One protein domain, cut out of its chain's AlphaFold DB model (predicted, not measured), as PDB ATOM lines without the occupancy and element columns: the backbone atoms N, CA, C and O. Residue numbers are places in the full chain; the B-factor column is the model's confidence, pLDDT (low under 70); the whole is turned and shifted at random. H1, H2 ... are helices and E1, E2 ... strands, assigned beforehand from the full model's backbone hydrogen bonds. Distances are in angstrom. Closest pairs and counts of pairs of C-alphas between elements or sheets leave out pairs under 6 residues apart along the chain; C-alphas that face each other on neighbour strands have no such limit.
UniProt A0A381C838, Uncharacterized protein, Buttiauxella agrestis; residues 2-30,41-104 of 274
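This is residues 2 to 30 and 41 to 104 of the 274 residues of an uncharacterized protein of Buttiauxella agrestis (UniProt A0A381C838). Two twisted sheets stand face to face as a small sandwich, the four strands E6, E4, E5 and E7 on one side and the three strands E1, E2 and E3 on the other, with the strands of the two sheets crossed at 38 degrees. The single short helix H1 covers part of the larger sheet's other face, over its edge strand E6, and the loop of residues 83 to 96 reaches out towards one end of the long axis. The printed part has 93 residues, with the order E1 E2 E3 E4 E5 E6 H1 E7; the larger sheet, E6 E4 E5 E7, is mixed and the smaller, E1 E2 E3, is antiparallel. The class is mostly strand, and the whole is compact, with a radius of gyration of the C-alphas of 13.4 A, though elongated in outline at 46 by 27 by 23 A.

Begin in the larger sheet with E4, residues 46 to 50, and find C-alpha 46 at (155.321, 183.320, 220.773). Beside it are E5, residues 56 to 61, 14.8 A long, and E6, residues 71 to 74; E7, residues 97 to 100, ends at C-alpha 100, (161.843, 172.632, 220.893). H1, residues 75 to 82, is 10.4 A long. In the smaller sheet E1, residues 2 to 8, starts at C-alpha 2, (176.530, 183.720, 225.321), and runs 18.8 A; E2, residues 11 to 18, runs 22.8 A, and E3 is residues 21 to 25.

Look first at E4 and E5, an antiparallel hairpin, where N 47 and O 60 are 2.9 A apart, within hydrogen-bond range. E6 is parallel to E4, with N 50 and O 73 at 2.8 A, and E7 is antiparallel to E5, with N 59 and O 99 at 2.9 A. H1 is on this sheet at a height of 8.2 A, over E6 and slantwise to the strands, but only just, at 30.4 degrees on the local plane; every O i to N i+4 pair in it is within hydrogen-bond range. E6, H1 and E7 make a split strand-helix-strand unit, two strands running the same way with E4 and E5 between them, and its crossover is right-handed. E1, E2 and E3 form a strongly twisted meander, each strand the antiparallel neighbour of the one before, with N 4 and O 15 at 2.9 A and N 23 and O 16 at 2.9 A. Between the sheets, the closest C-alphas of E1 and E7 are those of Ile 8 and Tyr 99, 5.6 A apart, and those of E3 and E6 are Thr 22 and Ile 72, 7.1 A apart.

The two C-alphas farthest apart are those of Pro 30 and Leu 90, at 48.0 A. Residues 31 to 40 are not printed, and C-alphas 30 and 41 are 14.9 A apart across this cut. The link from H1 to E7 is long, with 14 residues. The mean pLDDT of the printed part is 94.9, and no printed residue is under 70.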
ATOM      1  N   LYS A   2     176.609 184.869 226.251       93.44
ATOM      2  CA  LYS A   2     176.530 183.720 225.321       93.44
ATOM      3  C   LYS A   2     175.454 184.015 224.280       93.44
ATOM      4  O   LYS A   2     174.364 184.427 224.656       93.44
ATOM      5  N   GLU A   3     175.742 183.792 223.006       95.06
ATOM      6  CA  GLU A   3     174.753 183.923 221.931       95.06
ATOM      7  C   GLU A   3     174.256 182.548 221.482       95.06
ATOM      8  O   GLU A   3     175.017 181.578 221.465       95.06
ATOM      9  N   SER A   4     172.985 182.476 221.095       95.38
ATOM     10  CA  SER A   4     172.376 181.313 220.458       95.38
ATOM     11  C   SER A   4     171.424 181.750 219.345       95.38
ATOM     12  O   SER A   4     170.869 182.851 219.363       95.38
ATOM     13  N   ILE A   5     171.256 180.892 218.340       96.00
ATOM     14  CA  ILE A   5     170.347 181.125 217.216       96.00
ATOM     15  C   ILE A   5     169.304 180.019 217.236       96.00
ATOM     16  O   ILE A   5     169.656 178.842 217.239       96.00
ATOM     17  N   HIS A   6     168.031 180.402 217.227       96.19
ATOM     18  CA  HIS A   6     166.912 179.465 217.250       96.19
ATOM     19  C   HIS A   6     165.987 179.735 216.062       96.19
ATOM     20  O   HIS A   6     165.609 180.882 215.809       96.19
ATOM     21  N   VAL A   7     165.636 178.681 215.321       96.00
ATOM     22  CA  VAL A   7     164.701 178.763 214.191       96.00
ATOM     23  C   VAL A   7     163.290 178.513 214.714       96.00
ATOM     24  O   VAL A   7     162.914 177.376 214.976       96.00
ATOM     25  N   ILE A   8     162.510 179.580 214.876       95.38
ATOM     26  CA  ILE A   8     161.141 179.539 215.406       95.38
ATOM     27  C   ILE A   8     160.190 179.875 214.257       95.38
ATOM     28  O   ILE A   8     160.337 180.922 213.625       95.38
ATOM     29  N   ASN A   9     159.231 178.992 213.952       88.75
ATOM     30  CA  ASN A   9     158.315 179.151 212.809       88.75
ATOM     31  C   ASN A   9     159.036 179.485 211.485       88.75
ATOM     32  O   ASN A   9     158.618 180.360 210.726       88.75
ATOM     33  N   GLY A  10     160.164 178.814 211.226       89.88
ATOM     34  CA  GLY A  10     160.942 178.980 209.994       89.88
ATOM     35  C   GLY A  10     161.758 180.275 209.897       89.88
ATOM     36  O   GLY A  10     162.350 180.532 208.852       89.88
ATOM     37  N   LYS A  11     161.820 181.091 210.959       93.44
ATOM     38  CA  LYS A  11     162.658 182.298 211.020       93.44
ATOM     39  C   LYS A  11     163.737 182.158 212.087       93.44
ATOM     40  O   LYS A  11     163.461 181.721 213.200       93.44
ATOM     41  N   SER A  12     164.959 182.555 211.748       94.62
ATOM     42  CA  SER A  12     166.081 182.577 212.688       94.62
ATOM     43  C   SER A  12     166.010 183.808 213.581       94.62
ATOM     44  O   SER A  12     165.960 184.936 213.087       94.62
ATOM     45  N   TYR A  13     166.067 183.590 214.889       96.44
ATOM     46  CA  TYR A  13     166.131 184.637 215.901       96.44
ATOM     47  C   TYR A  13     167.411 184.483 216.716       96.44
ATOM     48  O   TYR A  13     167.791 183.367 217.077       96.44
ATOM     49  N   ILE A  14     168.077 185.603 216.996       96.00
ATOM     50  CA  ILE A  14     169.282 185.636 217.823       96.00
ATOM     51  C   ILE A  14     168.858 185.920 219.258       96.00
ATOM     52  O   ILE A  14     168.137 186.883 219.524       96.00
ATOM     53  N   PHE A  15     169.334 185.099 220.182       96.81
ATOM     54  CA  PHE A  15     169.159 185.297 221.607       96.81
ATOM     55  C   PHE A  15     170.517 185.457 222.269       96.81
ATOM     56  O   PHE A  15     171.484 184.780 221.923       96.81
ATOM     57  N   THR A  16     170.572 186.351 223.247       97.06
ATOM     58  CA  THR A  16     171.782 186.616 224.011       97.06
ATOM     59  C   THR A  16     171.491 186.405 225.483       97.06
ATOM     60  O   THR A  16     170.545 186.972 226.023       97.06
ATOM     61  N   THR A  17     172.306 185.566 226.118       96.31
ATOM     62  CA  THR A  17     172.225 185.235 227.539       96.31
ATOM     63  C   THR A  17     173.353 185.916 228.305       96.31
ATOM     64  O   THR A  17     174.540 185.732 228.008       96.31
ATOM     65  N   GLU A  18     172.996 186.688 229.322       96.06
ATOM     66  CA  GLU A  18     173.924 187.332 230.243       96.06
ATOM     67  C   GLU A  18     173.336 187.319 231.656       96.06
ATOM     68  O   GLU A  18     172.156 187.596 231.845       96.06
ATOM     69  N   ASN A  19     174.148 186.960 232.657       94.00
ATOM     70  CA  ASN A  19     173.708 186.843 234.053       94.00
ATOM     71  C   ASN A  19     172.434 185.987 234.208       94.00
ATOM     72  O   ASN A  19     171.501 186.368 234.915       94.00
ATOM     73  N   ASN A  20     172.401 184.845 233.509       93.38
ATOM     74  CA  ASN A  20     171.281 183.899 233.454       93.38
ATOM     75  C   ASN A  20     169.955 184.473 232.912       93.38
ATOM     76  O   ASN A  20     168.900 183.865 233.081       93.38
ATOM     77  N   LYS A  21     169.988 185.642 232.262       95.12
ATOM     78  CA  LYS A  21     168.832 186.261 231.611       95.12
ATOM     79  C   LYS A  21     169.022 186.277 230.108       95.12
ATOM     80  O   LYS A  21     170.103 186.604 229.620       95.12
ATOM     81  N   THR A  22     167.950 185.959 229.399       97.25
ATOM     82  CA  THR A  22     167.962 185.793 227.947       97.25
ATOM     83  C   THR A  22     167.153 186.888 227.290       97.25
ATOM     84  O   THR A  22     166.036 187.190 227.707       97.25
ATOM     85  N   HIS A  23     167.730 187.483 226.253       96.81
ATOM     86  CA  HIS A  23     167.171 188.612 225.529       96.81
ATOM     87  C   HIS A  23     167.086 188.288 224.041       96.81
ATOM     88  O   HIS A  23     168.051 187.792 223.456       96.81
ATOM     89  N   LEU A  24     165.958 188.626 223.415       96.38
ATOM     90  CA  LEU A  24     165.873 188.683 221.960       96.38
ATOM     91  C   LEU A  24     166.790 189.809 221.481       96.38
ATOM     92  O   LEU A  24     166.629 190.960 221.882       96.38
ATOM     93  N   THR A  25     167.759 189.463 220.643       94.94
ATOM     94  CA  THR A  25     168.805 190.383 220.208       94.94
ATOM     95  C   THR A  25     168.697 190.626 218.716       94.94
ATOM     96  O   THR A  25     168.621 189.700 217.913       94.94
ATOM     97  N   PHE A  26     168.727 191.899 218.342       91.25
ATOM     98  CA  PHE A  26     168.801 192.325 216.956       91.25
ATOM     99  C   PHE A  26     170.182 192.930 216.690       91.25
ATOM    100  O   PHE A  26     170.591 193.875 217.363       91.25
ATOM    101  N   LYS A  27     170.913 192.383 215.711       87.06
ATOM    102  CA  LYS A  27     172.235 192.889 215.315       87.06
ATOM    103  C   LYS A  27     172.098 193.841 214.134       87.06
ATOM    104  O   LYS A  27     172.033 193.406 212.988       87.06
ATOM    105  N   GLY A  28     172.059 195.137 214.428       83.56
ATOM    106  CA  GLY A  28     172.105 196.183 213.409       83.56
ATOM    107  C   GLY A  28     173.520 196.411 212.875       83.56
ATOM    108  O   GLY A  28     174.508 196.192 213.577       83.56
ATOM    109  N   VAL A  29     173.608 196.892 211.637       85.00
ATOM    110  CA  VAL A  29     174.858 197.390 211.049       85.00
ATOM    111  C   VAL A  29     174.837 198.920 211.125       85.00
ATOM    112  O   VAL A  29     173.845 199.511 210.693       85.00
ATOM    113  N   PRO A  30     175.880 199.584 211.659       85.25
ATOM    114  CA  PRO A  30     175.982 201.039 211.608       85.25
ATOM    115  C   PRO A  30     175.945 201.540 210.159       85.25
ATOM    116  O   PRO A  30     176.649 201.009 209.301       85.25
ATOM    117  N   CYS A  41     162.803 195.172 212.510       84.12
ATOM    118  CA  CYS A  41     162.940 194.067 213.454       84.12
ATOM    119  C   CYS A  41     161.614 193.311 213.580       84.12
ATOM    120  O   CYS A  41     160.583 193.891 213.915       84.12
ATOM    121  N   THR A  42     161.635 191.999 213.340       88.31
ATOM    122  CA  THR A  42     160.469 191.135 213.574       88.31
ATOM    123  C   THR A  42     160.573 190.505 214.955       88.31
ATOM    124  O   THR A  42     161.557 189.835 215.253       88.31
ATOM    125  N   ILE A  43     159.538 190.665 215.773       92.56
ATOM    126  CA  ILE A  43     159.397 189.957 217.050       92.56
ATOM    127  C   ILE A  43     158.627 188.654 216.780       92.56
ATOM    128  O   ILE A  43     157.641 188.690 216.036       92.56
ATOM    129  N   PRO A  44     159.058 187.493 217.304       94.38
ATOM    130  CA  PRO A  44     158.317 186.257 217.108       94.38
ATOM    131  C   PRO A  44     156.982 186.301 217.864       94.38
ATOM    132  O   PRO A  44     156.884 186.821 218.972       94.38
ATOM    133  N   HIS A  45     155.940 185.736 217.257       95.31
ATOM    134  CA  HIS A  45     154.593 185.676 217.831       95.31
ATOM    135  C   HIS A  45     154.452 184.457 218.759       95.31
ATOM    136  O   HIS A  45     153.696 183.522 218.481       95.31
ATOM    137  N   CYS A  46     155.254 184.429 219.823       97.81
ATOM    138  CA  CYS A  46     155.321 183.320 220.773       97.81
ATOM    139  C   CYS A  46     155.773 183.771 222.164       97.81
ATOM    140  O   CYS A  46     156.330 184.856 222.316       97.81
ATOM    141  N   LYS A  47     155.593 182.917 223.171       98.44
ATOM    142  CA  LYS A  47     156.391 182.977 224.403       98.44
ATOM    143  C   LYS A  47     157.578 182.032 224.264       98.44
ATOM    144  O   LYS A  47     157.420 180.904 223.799       98.44
ATOM    145  N   VAL A  48     158.760 182.492 224.656       98.50
ATOM    146  CA  VAL A  48     159.999 181.703 224.646       98.50
ATOM    147  C   VAL A  48     160.305 181.270 226.066       98.50
ATOM    148  O   VAL A  48     160.392 182.101 226.968       98.50
ATOM    149  N   ILE A  49     160.460 179.965 226.261       98.50
ATOM    150  CA  ILE A  49     160.622 179.367 227.580       98.50
ATOM    151  C   ILE A  49     162.076 178.976 227.784       98.50
ATOM    152  O   ILE A  49     162.683 178.357 226.912       98.50
ATOM    153  N   THR A  50     162.640 179.332 228.933       98.31
ATOM    154  CA  THR A  50     164.048 179.121 229.265       98.31
ATOM    155  C   THR A  50     164.231 178.341 230.562       98.31
ATOM    156  O   THR A  50     163.331 178.208 231.398       98.31
ATOM    157  N   ARG A  51     165.456 177.857 230.768       95.94
ATOM    158  CA  ARG A  51     165.952 177.478 232.094       95.94
ATOM    159  C   ARG A  51     166.146 178.718 232.963       95.94
ATOM    160  O   ARG A  51     166.260 179.837 232.461       95.94
ATOM    161  N   THR A  52     166.305 178.499 234.265       95.25
ATOM    162  CA  THR A  52     166.788 179.525 235.207       95.25
ATOM    163  C   THR A  52     168.207 180.001 234.899       95.25
ATOM    164  O   THR A  52     168.590 181.063 235.365       95.25
ATOM    165  N   THR A  53     168.970 179.231 234.120       94.62
ATOM    166  CA  THR A  53     170.310 179.542 233.601       94.62
ATOM    167  C   THR A  53     170.286 180.278 232.250       94.62
ATOM    168  O   THR A  53     171.319 180.768 231.800       94.62
ATOM    169  N   GLY A  54     169.106 180.441 231.635       95.38
ATOM    170  CA  GLY A  54     168.886 181.241 230.425       95.38
ATOM    171  C   GLY A  54     168.821 180.452 229.111       95.38
ATOM    172  O   GLY A  54     168.334 180.975 228.110       95.38
ATOM    173  N   GLU A  55     169.226 179.184 229.074       96.25
ATOM    174  CA  GLU A  55     169.112 178.372 227.858       96.25
ATOM    175  C   GLU A  55     167.651 178.270 227.411       96.25
ATOM    176  O   GLU A  55     166.772 177.944 228.214       96.25
ATOM    177  N   VAL A  56     167.398 178.525 226.125       97.75
ATOM    178  CA  VAL A  56     166.071 178.369 225.521       97.75
ATOM    179  C   VAL A  56     165.722 176.888 225.447       97.75
ATOM    180  O   VAL A  56     166.468 176.091 224.884       97.75
ATOM    181  N   LEU A  57     164.571 176.543 226.013       98.06
ATOM    182  CA  LEU A  57     164.023 175.197 226.072       98.06
ATOM    183  C   LEU A  57     163.064 174.942 224.913       98.06
ATOM    184  O   LEU A  57     163.254 173.998 224.155       98.06
ATOM    185  N   PHE A  58     162.046 175.785 224.768       98.31
ATOM    186  CA  PHE A  58     161.013 175.662 223.742       98.31
ATOM    187  C   PHE A  58     160.281 176.994 223.546       98.31
ATOM    188  O   PHE A  58     160.535 177.962 224.265       98.31
ATOM    189  N   ALA A  59     159.377 177.061 222.569       98.50
ATOM    190  CA  ALA A  59     158.488 178.205 222.393       98.50
ATOM    191  C   ALA A  59     157.046 177.770 222.117       98.50
ATOM    192  O   ALA A  59     156.808 176.787 221.414       98.50
ATOM    193  N   LEU A  60     156.103 178.548 222.650       98.50
ATOM    194  CA  LEU A  60     154.663 178.333 222.517       98.50
ATOM    195  C   LEU A  60     154.033 179.466 221.710       98.50
ATOM    196  O   LEU A  60     154.281 180.640 222.000       98.50
ATOM    197  N   ALA A  61     153.239 179.133 220.696       97.81
ATOM    198  CA  ALA A  61     152.547 180.121 219.875       97.81
ATOM    199  C   ALA A  61     151.536 180.923 220.702       97.81
ATOM    200  O   ALA A  61     150.840 180.354 221.534       97.81
ATOM    201  N   LEU A  62     151.418 182.226 220.429       97.25
ATOM    202  CA  LEU A  62     150.338 183.039 221.001       97.25
ATOM    203  C   LEU A  62     149.039 182.821 220.217       97.25
ATOM    204  O   LEU A  62     149.063 182.662 218.986       97.25
ATOM    205  N   LYS A  63     147.898 182.885 220.901       94.44
ATOM    206  CA  LYS A  63     146.576 182.775 220.283       94.44
ATOM    207  C   LYS A  63     146.250 184.025 219.471       94.44
ATOM    208  O   LYS A  63     146.310 185.156 219.953       94.44
ATOM    209  N   LYS A  64     145.852 183.828 218.212       90.25
ATOM    210  CA  LYS A  64     145.433 184.929 217.331       90.25
ATOM    211  C   LYS A  64     144.201 185.635 217.900       90.25
ATOM    212  O   LYS A  64     143.249 184.978 218.306       90.25
ATOM    213  N   GLY A  65     144.199 186.967 217.853       89.62
ATOM    214  CA  GLY A  65     143.067 187.782 218.308       89.62
ATOM    215  C   GLY A  65     142.978 187.964 219.826       89.62
ATOM    216  O   GLY A  65     141.990 188.520 220.295       89.62
ATOM    217  N   THR A  66     143.991 187.525 220.576       92.19
ATOM    218  CA  THR A  66     144.133 187.796 222.014       92.19
ATOM    219  C   THR A  66     145.088 188.969 222.256       92.19
ATOM    220  O   THR A  66     145.717 189.479 221.325       92.19
ATOM    221  N   ASP A  67     145.189 189.418 223.505       93.50
ATOM    222  CA  ASP A  67     146.130 190.447 223.951       93.50
ATOM    223  C   ASP A  67     147.494 189.883 224.384       93.50
ATOM    224  O   ASP A  67     148.350 190.641 224.855       93.50
ATOM    225  N   GLU A  68     147.707 188.578 224.195       95.56
ATOM    226  CA  GLU A  68     148.953 187.880 224.482       95.56
ATOM    227  C   GLU A  68     150.134 188.505 223.729       95.56
ATOM    228  O   GLU A  68     150.037 188.925 222.572       95.56
ATOM    229  N   ARG A  69     151.294 188.561 224.393       95.56
ATOM    230  CA  ARG A  69     152.497 189.213 223.861       95.56
ATOM    231  C   ARG A  69     153.719 188.325 223.978       95.56
ATOM    232  O   ARG A  69     153.778 187.410 224.805       95.56
ATOM    233  N   PHE A  70     154.705 188.660 223.147       97.31
ATOM    234  CA  PHE A  70     156.031 188.076 223.218       97.31
ATOM    235  C   PHE A  70     156.659 188.330 224.583       97.31
ATOM    236  O   PHE A  70     156.811 189.478 225.001       97.31
ATOM    237  N   GLU A  71     157.071 187.247 225.229       97.94
ATOM    238  CA  GLU A  71     157.787 187.255 226.497       97.94
ATOM    239  C   GLU A  71     158.829 186.138 226.508       97.94
ATOM    240  O   GLU A  71     158.648 185.093 225.877       97.94
ATOM    241  N   ILE A  72     159.911 186.364 227.251       98.38
ATOM    242  CA  ILE A  72     160.905 185.342 227.575       98.38
ATOM    243  C   ILE A  72     160.734 185.019 229.055       98.38
ATOM    244  O   ILE A  72     160.894 185.898 229.903       98.38
ATOM    245  N   LEU A  73     160.377 183.775 229.352       98.12
ATOM    246  CA  LEU A  73     160.003 183.318 230.686       98.12
ATOM    247  C   LEU A  73     160.797 182.073 231.046       98.12
ATOM    248  O   LEU A  73     161.073 181.238 230.194       98.12
ATOM    249  N   THR A  74     161.093 181.886 232.325       98.12
ATOM    250  CA  THR A  74     161.501 180.563 232.804       98.12
ATOM    251  C   THR A  74     160.317 179.592 232.761       98.12
ATOM    252  O   THR A  74     159.162 180.009 232.858       98.12
ATOM    253  N   ALA A  75     160.585 178.286 232.681       97.81
ATOM    254  CA  ALA A  75     159.530 177.268 232.766       97.81
ATOM    255  C   ALA A  75     158.673 177.398 234.042       97.81
ATOM    256  O   ALA A  75     157.460 177.232 233.981       97.81
ATOM    257  N   GLN A  76     159.286 177.776 235.170       96.69
ATOM    258  CA  GLN A  76     158.573 178.028 236.424       96.69
ATOM    259  C   GLN A  76     157.615 179.222 236.308       96.69
ATOM    260  O   GLN A  76     156.472 179.133 236.727       96.69
ATOM    261  N   GLN A  77     158.042 180.319 235.674       97.75
ATOM    262  CA  GLN A  77     157.167 181.474 235.442       97.75
ATOM    263  C   GLN A  77     156.005 181.146 234.501       97.75
ATOM    264  O   GLN A  77     154.902 181.638 234.718       97.75
ATOM    265  N   LEU A  78     156.230 180.323 233.468       97.50
ATOM    266  CA  LEU A  78     155.142 179.838 232.616       97.50
ATOM    267  C   LEU A  78     154.107 179.069 233.446       97.50
ATOM    268  O   LEU A  78     152.913 179.329 233.319       97.50
ATOM    269  N   TYR A  79     154.578 178.156 234.295       95.12
ATOM    270  CA  TYR A  79     153.731 177.342 235.158       95.12
ATOM    271  C   TYR A  79     152.944 178.201 236.163       95.12
ATOM    272  O   TYR A  79     151.723 178.111 236.212       95.12
ATOM    273  N   ASP A  80     153.618 179.098 236.888       93.75
ATOM    274  CA  ASP A  80     153.016 179.867 237.987       93.75
ATOM    275  C   ASP A  80     152.080 180.993 237.523       93.75
ATOM    276  O   ASP A  80     151.092 181.289 238.191       93.75
ATOM    277  N   ILE A  81     152.415 181.677 236.423       94.94
ATOM    278  CA  ILE A  81     151.706 182.899 235.997       94.94
ATOM    279  C   ILE A  81     150.596 182.572 235.002       94.94
ATOM    280  O   ILE A  81     149.522 183.169 235.047       94.94
ATOM    281  N   TYR A  82     150.878 181.660 234.075       93.56
ATOM    282  CA  TYR A  82     150.029 181.415 232.915       93.56
ATOM    283  C   TYR A  82     149.349 180.050 232.959       93.56
ATOM    284  O   TYR A  82     148.285 179.895 232.364       93.56
ATOM    285  N   ALA A  83     149.980 179.067 233.610       91.38
ATOM    286  CA  ALA A  83     149.562 177.670 233.603       91.38
ATOM    287  C   ALA A  83     149.272 177.151 232.179       91.38
ATOM    288  O   ALA A  83     148.324 176.403 231.964       91.38
ATOM    289  N   TRP A  84     150.043 177.583 231.173       95.06
ATOM    290  CA  TRP A  84     149.870 177.128 229.788       95.06
ATOM    291  C   TRP A  84     150.347 175.692 229.607       95.06
ATOM    292  O   TRP A  84     151.280 175.245 230.269       95.06
ATOM    293  N   GLN A  85     149.756 174.994 228.644       95.19
ATOM    294  CA  GLN A  85     150.158 173.649 228.236       95.19
ATOM    295  C   GLN A  85     150.084 173.512 226.711       95.19
ATOM    296  O   GLN A  85     149.490 174.356 226.044       95.19
ATOM    297  N   TRP A  86     150.694 172.470 226.151       97.56
ATOM    298  CA  TRP A  86     150.853 172.305 224.697       97.56
ATOM    299  C   TRP A  86     150.599 170.888 224.184       97.56
ATOM    300  O   TRP A  86     150.889 170.583 223.032       97.56
ATOM    301  N   PHE A  87     150.081 170.005 225.028       95.81
ATOM    302  CA  PHE A  87     149.947 168.578 224.747       95.81
ATOM    303  C   PHE A  87     148.496 168.110 224.603       95.81
ATOM    304  O   PHE A  87     148.284 166.997 224.121       95.81
ATOM    305  N   GLU A  88     147.507 168.923 224.978       96.88
ATOM    306  CA  GLU A  88     146.079 168.637 224.803       96.88
ATOM    307  C   GLU A  88     145.341 169.801 224.114       96.88
ATOM    308  O   GLU A  88     145.011 170.783 224.777       96.88
ATOM    309  N   PRO A  89     145.074 169.724 222.799       96.31
ATOM    310  CA  PRO A  89     144.431 170.793 222.033       96.31
ATOM    311  C   PRO A  89     143.030 171.205 222.498       96.31
ATOM    312  O   PRO A  89     142.622 172.327 222.209       96.31
ATOM    313  N   LEU A  90     142.291 170.326 223.186       95.62
ATOM    314  CA  LEU A  90     140.924 170.616 223.636       95.62
ATOM    315  C   LEU A  90     140.847 171.356 224.984       95.62
ATOM    316  O   LEU A  90     139.767 171.816 225.367       95.62
ATOM    317  N   ALA A  91     141.961 171.484 225.708       93.88
ATOM    318  CA  ALA A  91     142.010 172.211 226.976       93.88
ATOM    319  C   ALA A  91     142.144 173.730 226.770       93.88
ATOM    320  O   ALA A  91     142.809 174.204 225.845       93.88
ATOM    321  N   ASP A  92     141.558 174.515 227.677       92.50
ATOM    322  CA  ASP A  92     141.427 175.973 227.510       92.50
ATOM    323  C   ASP A  92     142.781 176.694 227.462       92.50
ATOM    324  O   ASP A  92     142.982 177.650 226.707       92.50
ATOM    325  N   ASN A  93     143.744 176.211 228.242       92.19
ATOM    326  CA  ASN A  93     145.099 176.748 228.354       92.19
ATOM    327  C   ASN A  93     146.076 176.199 227.294       92.19
ATOM    328  O   ASN A  93     147.291 176.395 227.422       92.19
ATOM    329  N   TYR A  94     145.570 175.542 226.243       96.38
ATOM    330  CA  TYR A  94     146.380 175.027 225.139       96.38
ATOM    331  C   TYR A  94     147.049 176.129 224.310       96.38
ATOM    332  O   TYR A  94     146.393 177.068 223.852       96.38
ATOM    333  N   HIS A  95     148.345 175.951 224.057       97.69
ATOM    334  CA  HIS A  95     149.166 176.735 223.140       97.69
ATOM    335  C   HIS A  95     150.075 175.798 222.345       97.69
ATOM    336  O   HIS A  95     150.723 174.923 222.909       97.69
ATOM    337  N   GLU A  96     150.153 175.978 221.029       97.69
ATOM    338  CA  GLU A  96     150.928 175.088 220.160       97.69
ATOM    339  C   GLU A  96     152.437 175.176 220.451       97.69
ATOM    340  O   GLU A  96     153.018 176.267 220.459       97.69
ATOM    341  N   LEU A  97     153.081 174.020 220.639       97.94
ATOM    342  CA  LEU A  97     154.537 173.901 220.703       97.94
ATOM    343  C   LEU A  97     155.131 174.076 219.300       97.94
ATOM    344  O   LEU A  97     155.050 173.178 218.466       97.94
ATOM    345  N   ILE A  98     155.761 175.221 219.052       97.75
ATOM    346  CA  ILE A  98     156.269 175.608 217.720       97.75
ATOM    347  C   ILE A  98     157.795 175.554 217.597       97.75
ATOM    348  O   ILE A  98     158.359 175.772 216.524       97.75
ATOM    349  N   TYR A  99     158.479 175.323 218.711       97.88
ATOM    350  CA  TYR A  99     159.923 175.167 218.765       97.88
ATOM    351  C   TYR A  99     160.284 174.321 219.979       97.88
ATOM    352  O   TYR A  99     159.756 174.569 221.058       97.88
ATOM    353  N   LEU A 100     161.215 173.387 219.815       97.50
ATOM    354  CA  LEU A 100     161.843 172.632 220.893       97.50
ATOM    355  C   LEU A 100     163.347 172.624 220.643       97.50
ATOM    356  O   LEU A 100     163.790 172.359 219.526       97.50
ATOM    357  N   SER A 101     164.121 172.945 221.671       95.81
ATOM    358  CA  SER A 101     165.573 172.901 221.608       95.81
ATOM    359  C   SER A 101     166.073 171.464 221.652       95.81
ATOM    360  O   SER A 101     165.670 170.681 222.508       95.81
ATOM    361  N   ASP A 102     166.983 171.144 220.740       92.88
ATOM    362  CA  ASP A 102     167.750 169.900 220.680       92.88
ATOM    363  C   ASP A 102     169.168 170.071 221.255       92.88
ATOM    364  O   ASP A 102     169.988 169.150 221.220       92.88
ATOM    365  N   ALA A 103     169.470 171.252 221.806       92.31
ATOM    366  CA  ALA A 103     170.795 171.577 222.300       92.31
ATOM    367  C   ALA A 103     171.129 170.756 223.567       92.31
ATOM    368  O   ALA A 103     170.316 170.729 224.502       92.31
ATOM    369  N   PRO A 104     172.321 170.128 223.663       92.88
ATOM    370  CA  PRO A 104     172.691 169.260 224.787       92.88
ATOM    371  C   PRO A 104     172.572 169.917 226.169       92.88
ATOM    372  O   PRO A 104     172.222 169.261 227.147       92.88
TER     373      PRO A 104